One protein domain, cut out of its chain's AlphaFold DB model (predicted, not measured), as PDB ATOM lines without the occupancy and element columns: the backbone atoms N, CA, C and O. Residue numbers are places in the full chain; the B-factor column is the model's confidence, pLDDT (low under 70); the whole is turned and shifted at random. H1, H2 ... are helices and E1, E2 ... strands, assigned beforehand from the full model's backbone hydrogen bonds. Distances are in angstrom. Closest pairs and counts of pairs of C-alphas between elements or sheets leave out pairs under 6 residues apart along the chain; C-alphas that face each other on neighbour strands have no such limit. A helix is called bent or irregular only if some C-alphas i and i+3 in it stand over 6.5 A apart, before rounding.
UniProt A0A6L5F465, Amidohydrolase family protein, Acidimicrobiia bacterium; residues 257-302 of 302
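This is residues 257 to 302 of the 302 residues of the protein "Amidohydrolase family protein" of Acidimicrobiia bacterium (UniProt A0A6L5F465). A small three-stranded antiparallel sheet has one short helix, H2, over one of its faces, while the chain between E1 and E2 makes a wide loop, with a second short helix, H1, in it, that reaches well away from the sheet. The loop and H1 lie toward one end of the longest axis, and the tail after H2 lies toward the other. The printed part has 46 residues, with three named strands and two named helices in the order E1, H1, E2, E3, H2; the sheet runs E1, E2, E3, and the class is mixed, helices and strands. The whole is loose, with a radius of gyration of the C-alphas of 12.2 A, and elongated, spanning 38 by 20 by 13 A.

Strand E2, residues 278 to 283, is 12.7 A from first to last C-alpha. Strand E1, residues 258 to 261, measures 9.6 A and begins at C-alpha 258, at (-39.044, -54.257, -46.181). Strand E3, residues 286 to 290, measures 10.5 A. Helix H2, residues 292 to 297, measures 9.9 A and ends at C-alpha 297, at (-27.884, -47.393, -52.125). Helix H1, residues 270 to 275, measures 10.1 A and begins at C-alpha 270, at (-54.685, -41.249, -38.867). Both helices are irregular: C-alphas 271 and 274 of H1 are 7.3 A apart, and C-alphas 293 and 296 of H2 are 8.2 A apart.

E2 is the inner strand, and E1 and E3 are the edge strands. E1 and E2 are antiparallel at 178 degrees, with N 260 and O 280 within hydrogen-bond range at 2.8 A and N 282 and O 258 at 2.8 A. E2 and E3 form a hairpin, antiparallel at 159 degrees, with N 281 and O 289 within range at 2.9 A. H2 is on the sheet at a height of 7.1 A. It is only just over E3, on which 3 of its 6 C-alphas fall, while 2 fall on E2. On the local plane it stands at 29 degrees to E3, only just along the strands. The closest C-alphas of E2 and H2 are those of Leu 280 and Phe 294, 6.7 A apart. H1 is not on the sheet, and it is apart from E3 and H2. In H1 and in H2, 0 of 2 O i to N i+4 pairs are within hydrogen-bond range, against 2 of 3 O i to N i+3 pairs.

The two C-alphas farthest apart are those of Asp 269 and Asn 301, at 38.4 A. The printed part has no cut and ends at Gly 302, the chain's last residue. No link is long; the one from E1 to H1, 8 residues, is short, and the others are tight. The mean pLDDT of the printed part is 91.7, and residues 300 to 302 are under 70.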
ATOM      1  N   ASP A 257     -38.405 -58.583 -47.276       95.81
ATOM      2  CA  ASP A 257     -39.275 -57.649 -47.981       95.81
ATOM      3  C   ASP A 257     -39.637 -56.519 -47.005       95.81
ATOM      4  O   ASP A 257     -40.405 -56.721 -46.066       95.81
ATOM      5  N   VAL A 258     -39.024 -55.345 -47.176       95.88
ATOM      6  CA  VAL A 258     -39.044 -54.257 -46.181       95.88
ATOM      7  C   VAL A 258     -39.393 -52.938 -46.855       95.88
ATOM      8  O   VAL A 258     -38.853 -52.636 -47.917       95.88
ATOM      9  N   ALA A 259     -40.231 -52.129 -46.212       96.00
ATOM     10  CA  ALA A 259     -40.414 -50.721 -46.545       96.00
ATOM     11  C   ALA A 259     -39.908 -49.853 -45.386       96.00
ATOM     12  O   ALA A 259     -40.296 -50.057 -44.238       96.00
ATOM     13  N   VAL A 260     -39.043 -48.888 -45.687       97.06
ATOM     14  CA  VAL A 260     -38.655 -47.819 -44.764       97.06
ATOM     15  C   VAL A 260     -39.487 -46.601 -45.114       97.06
ATOM     16  O   VAL A 260     -39.469 -46.155 -46.258       97.06
ATOM     17  N   LEU A 261     -40.232 -46.085 -44.145       97.69
ATOM     18  CA  LEU A 261     -41.244 -45.057 -44.361       97.69
ATOM     19  C   LEU A 261     -40.725 -43.678 -43.948       97.69
ATOM     20  O   LEU A 261     -39.901 -43.568 -43.042       97.69
ATOM     21  N   ASN A 262     -41.234 -42.626 -44.591       97.25
ATOM     22  CA  ASN A 262     -40.905 -41.237 -44.243       97.25
ATOM     23  C   ASN A 262     -41.556 -40.758 -42.931       97.25
ATOM     24  O   ASN A 262     -41.158 -39.719 -42.404       97.25
ATOM     25  N   SER A 263     -42.549 -41.497 -42.435       97.50
ATOM     26  CA  SER A 263     -43.273 -41.230 -41.193       97.50
ATOM     27  C   SER A 263     -43.578 -42.546 -40.480       97.50
ATOM     28  O   SER A 263     -43.720 -43.588 -41.122       97.50
ATOM     29  N   ASP A 264     -43.700 -42.486 -39.158       97.88
ATOM     30  CA  ASP A 264     -44.091 -43.628 -38.336       97.88
ATOM     31  C   ASP A 264     -45.628 -43.771 -38.308       97.88
ATOM     32  O   ASP A 264     -46.301 -42.890 -37.761       97.88
ATOM     33  N   PRO A 265     -46.199 -44.856 -38.869       97.81
ATOM     34  CA  PRO A 265     -47.646 -45.052 -38.914       97.81
ATOM     35  C   PRO A 265     -48.282 -45.233 -37.527       97.81
ATOM     36  O   PRO A 265     -49.486 -45.040 -37.397       97.81
ATOM     37  N   PHE A 266     -47.506 -45.569 -36.489       98.12
ATOM     38  CA  PHE A 266     -48.024 -45.797 -35.136       98.12
ATOM     39  C   PHE A 266     -48.217 -44.516 -34.317       98.12
ATOM     40  O   PHE A 266     -48.856 -44.554 -33.266       98.12
ATOM     41  N   THR A 267     -47.651 -43.389 -34.757       97.69
ATOM     42  CA  THR A 267     -47.636 -42.136 -33.976       97.69
ATOM     43  C   THR A 267     -48.179 -40.919 -34.720       97.69
ATOM     44  O   THR A 267     -48.478 -39.902 -34.094       97.69
ATOM     45  N   ILE A 268     -48.318 -41.016 -36.039       97.75
ATOM     46  CA  ILE A 268     -48.951 -40.018 -36.901       97.75
ATOM     47  C   ILE A 268     -50.469 -39.926 -36.656       97.75
ATOM     48  O   ILE A 268     -51.101 -40.898 -36.239       97.75
ATOM     49  N   ASP A 269     -51.065 -38.759 -36.928       98.00
ATOM     50  CA  ASP A 269     -52.524 -38.636 -37.003       98.00
ATOM     51  C   ASP A 269     -53.059 -39.574 -38.106       98.00
ATOM     52  O   ASP A 269     -52.530 -39.548 -39.224       98.00
ATOM     53  N   PRO A 270     -54.086 -40.404 -37.843       97.31
ATOM     54  CA  PRO A 270     -54.685 -41.249 -38.867       97.31
ATOM     55  C   PRO A 270     -55.026 -40.508 -40.164       97.31
ATOM     56  O   PRO A 270     -54.849 -41.084 -41.233       97.31
ATOM     57  N   GLU A 271     -55.441 -39.241 -40.099       97.00
ATOM     58  CA  GLU A 271     -55.761 -38.426 -41.281       97.00
ATOM     59  C   GLU A 271     -54.557 -38.174 -42.199       97.00
ATOM     60  O   GLU A 271     -54.716 -37.984 -43.405       97.00
ATOM     61  N   ASP A 272     -53.341 -38.230 -41.658       97.94
ATOM     62  CA  ASP A 272     -52.111 -38.033 -42.419       97.94
ATOM     63  C   ASP A 272     -51.541 -39.354 -42.978       97.94
ATOM     64  O   ASP A 272     -50.566 -39.320 -43.736       97.94
ATOM     65  N   LEU A 273     -52.146 -40.520 -42.689       98.06
ATOM     66  CA  LEU A 273     -51.726 -41.818 -43.246       98.06
ATOM     67  C   LEU A 273     -51.551 -41.793 -44.778       98.06
ATOM     68  O   LEU A 273     -50.518 -42.282 -45.245       98.06
ATOM     69  N   PRO A 274     -52.451 -41.194 -45.592       96.69
ATOM     70  CA  PRO A 274     -52.291 -41.144 -47.048       96.69
ATOM     71  C   PRO A 274     -51.027 -40.413 -47.534       96.69
ATOM     72  O   PRO A 274     -50.643 -40.576 -48.693       96.69
ATOM     73  N   SER A 275     -50.387 -39.606 -46.678       96.56
ATOM     74  CA  SER A 275     -49.146 -38.884 -46.992       96.56
ATOM     75  C   SER A 275     -47.887 -39.751 -46.882       96.56
ATOM     76  O   SER A 275     -46.815 -39.347 -47.351       96.56
ATOM     77  N   ILE A 276     -47.998 -40.934 -46.272       97.69
ATOM     78  CA  ILE A 276     -46.865 -41.829 -46.077       97.69
ATOM     79  C   ILE A 276     -46.395 -42.379 -47.426       97.69
ATOM     80  O   ILE A 276     -47.168 -42.734 -48.318       97.69
ATOM     81  N   ARG A 277     -45.077 -42.461 -47.566       95.00
ATOM     82  CA  ARG A 277     -44.372 -43.036 -48.708       95.00
ATOM     83  C   ARG A 277     -43.213 -43.902 -48.233       95.00
ATOM     84  O   ARG A 277     -42.690 -43.726 -47.135       95.00
ATOM     85  N   SER A 278     -42.787 -44.813 -49.103       95.50
ATOM     86  CA  SER A 278     -41.553 -45.569 -48.899       95.50
ATOM     87  C   SER A 278     -40.356 -44.720 -49.330       95.50
ATOM     88  O   SER A 278     -40.276 -44.325 -50.490       95.50
ATOM     89  N   ASP A 279     -39.429 -44.452 -48.416       96.38
ATOM     90  CA  ASP A 279     -38.118 -43.874 -48.721       96.38
ATOM     91  C   ASP A 279     -37.105 -44.959 -49.151       96.38
ATOM     92  O   ASP A 279     -36.103 -44.648 -49.795       96.38
ATOM     93  N   LEU A 280     -37.350 -46.238 -48.838       96.19
ATOM     94  CA  LEU A 280     -36.578 -47.390 -49.323       96.19
ATOM     95  C   LEU A 280     -37.462 -48.639 -49.323       96.19
ATOM     96  O   LEU A 280     -37.998 -49.010 -48.284       96.19
ATOM     97  N   THR A 281     -37.533 -49.343 -50.451       95.50
ATOM     98  CA  THR A 281     -38.155 -50.674 -50.519       95.50
ATOM     99  C   THR A 281     -37.097 -51.715 -50.843       95.50
ATOM    100  O   THR A 281     -36.376 -51.581 -51.835       95.50
ATOM    101  N   LEU A 282     -37.033 -52.772 -50.041       95.00
ATOM    102  CA  LEU A 282     -36.231 -53.964 -50.283       95.00
ATOM    103  C   LEU A 282     -37.149 -55.127 -50.665       95.00
ATOM    104  O   LEU A 282     -38.189 -55.316 -50.042       95.00
ATOM    105  N   VAL A 283     -36.743 -55.932 -51.648       94.56
ATOM    106  CA  VAL A 283     -37.386 -57.211 -51.988       94.56
ATOM    107  C   VAL A 283     -36.338 -58.311 -51.919       94.56
ATOM    108  O   VAL A 283     -35.351 -58.304 -52.661       94.56
ATOM    109  N   GLY A 284     -36.522 -59.247 -50.989       93.56
ATOM    110  CA  GLY A 284     -35.523 -60.264 -50.665       93.56
ATOM    111  C   GLY A 284     -34.160 -59.655 -50.319       93.56
ATOM    112  O   GLY A 284     -33.135 -60.152 -50.779       93.56
ATOM    113  N   GLY A 285     -34.151 -58.536 -49.589       93.06
ATOM    114  CA  GLY A 285     -32.944 -57.826 -49.158       93.06
ATOM    115  C   GLY A 285     -32.268 -56.973 -50.235       93.06
ATOM    116  O   GLY A 285     -31.239 -56.359 -49.963       93.06
ATOM    117  N   ARG A 286     -32.817 -56.910 -51.455       91.94
ATOM    118  CA  ARG A 286     -32.268 -56.099 -52.552       91.94
ATOM    119  C   ARG A 286     -33.084 -54.820 -52.745       91.94
ATOM    120  O   ARG A 286     -34.310 -54.923 -52.788       91.94
ATOM    121  N   PRO A 287     -32.448 -53.646 -52.918       92.81
ATOM    122  CA  PRO A 287     -33.163 -52.411 -53.224       92.81
ATOM    123  C   PRO A 287     -34.019 -52.532 -54.488       92.81
ATOM    124  O   PRO A 287     -33.521 -52.874 -55.559       92.81
ATOM    125  N   ALA A 288     -35.309 -52.247 -54.336       92.00
ATOM    126  CA  ALA A 288     -36.317 -52.196 -55.391       92.00
ATOM    127  C   ALA A 288     -36.840 -50.766 -55.618       92.00
ATOM    128  O   ALA A 288     -37.224 -50.415 -56.731       92.00
ATOM    129  N   HIS A 289     -36.816 -49.935 -54.574       92.00
ATOM    130  CA  HIS A 289     -37.057 -48.497 -54.637       92.00
ATOM    131  C   HIS A 289     -36.065 -47.790 -53.717       92.00
ATOM    132  O   HIS A 289     -35.884 -48.236 -52.588       92.00
ATOM    133  N   VAL A 290     -35.448 -46.701 -54.178       93.75
ATOM    134  CA  VAL A 290     -34.513 -45.891 -53.389       93.75
ATOM    135  C   VAL A 290     -34.939 -44.430 -53.478       93.75
ATOM    136  O   VAL A 290     -34.847 -43.809 -54.537       93.75
ATOM    137  N   GLY A 291     -35.421 -43.889 -52.364       92.25
ATOM    138  CA  GLY A 291     -35.761 -42.483 -52.214       92.25
ATOM    139  C   GLY A 291     -34.535 -41.610 -51.911       92.25
ATOM    140  O   GLY A 291     -33.442 -42.120 -51.640       92.25
ATOM    141  N   PRO A 292     -34.697 -40.274 -51.909       92.50
ATOM    142  CA  PRO A 292     -33.595 -39.331 -51.699       92.50
ATOM    143  C   PRO A 292     -32.733 -39.594 -50.445       92.50
ATOM    144  O   PRO A 292     -31.504 -39.535 -50.574       92.50
ATOM    145  N   PRO A 293     -33.308 -39.942 -49.268       94.00
ATOM    146  CA  PRO A 293     -32.518 -40.222 -48.062       94.00
ATOM    147  C   PRO A 293     -31.558 -41.410 -48.202       94.00
ATOM    148  O   PRO A 293     -30.532 -41.453 -47.527       94.00
ATOM    149  N   PHE A 294     -31.855 -42.350 -49.105       92.62
ATOM    150  CA  PHE A 294     -31.088 -43.579 -49.319       92.62
ATOM    151  C   PHE A 294     -30.327 -43.587 -50.648       92.62
ATOM    152  O   PHE A 294     -29.865 -44.638 -51.080       92.62
ATOM    153  N   SER A 295     -30.148 -42.430 -51.293       90.62
ATOM    154  CA  SER A 295     -29.546 -42.301 -52.633       90.62
ATOM    155  C   SER A 295     -28.191 -43.005 -52.818       90.62
ATOM    156  O   SER A 295     -27.885 -43.439 -53.928       90.62
ATOM    157  N   SER A 296     -27.412 -43.195 -51.749       90.19
ATOM    158  CA  SER A 296     -26.150 -43.954 -51.745       90.19
ATOM    159  C   SER A 296     -26.311 -45.459 -52.005       90.19
ATOM    160  O   SER A 296     -25.341 -46.118 -52.372       90.19
ATOM    161  N   LEU A 297     -27.521 -46.001 -51.841       86.31
ATOM    162  CA  LEU A 297     -27.884 -47.393 -52.125       86.31
ATOM    163  C   LEU A 297     -28.384 -47.599 -53.562       86.31
ATOM    164  O   LEU A 297     -28.689 -48.730 -53.944       86.31
ATOM    165  N   THR A 298     -28.479 -46.530 -54.360       79.88
ATOM    166  CA  THR A 298     -28.854 -46.624 -55.775       79.88
ATOM    167  C   THR A 298     -27.805 -47.454 -56.524       79.88
ATOM    168  O   THR A 298     -26.622 -47.095 -56.498       79.88
ATOM    169  N   PRO A 299     -28.186 -48.550 -57.206       70.50
ATOM    170  CA  PRO A 299     -27.247 -49.305 -58.021       70.50
ATOM    171  C   PRO A 299     -26.639 -48.404 -59.110       70.50
ATOM    172  O   PRO A 299     -27.380 -47.650 -59.737       70.50
ATOM    173  N   PRO A 300     -25.333 -48.510 -59.417       60.94
ATOM    174  CA  PRO A 300     -24.672 -47.641 -60.400       60.94
ATOM    175  C   PRO A 300     -25.253 -47.672 -61.829       60.94
ATOM    176  O   PRO A 300     -24.884 -46.824 -62.632       60.94
ATOM    177  N   ASN A 301     -26.123 -48.640 -62.150       54.09
ATOM    178  CA  ASN A 301     -26.664 -48.890 -63.493       54.09
ATOM    179  C   ASN A 301     -28.197 -49.121 -63.501       54.09
ATOM    180  O   ASN A 301     -28.671 -49.955 -64.275       54.09
ATOM    181  N   GLY A 302     -28.946 -48.475 -62.600       49.62
ATOM    182  CA  GLY A 302     -30.419 -48.493 -62.600       49.62
ATOM    183  C   GLY A 302     -31.033 -47.574 -63.648       49.62
ATOM    184  O   GLY A 302     -30.455 -46.488 -63.871       49.62
TER     185      GLY A 302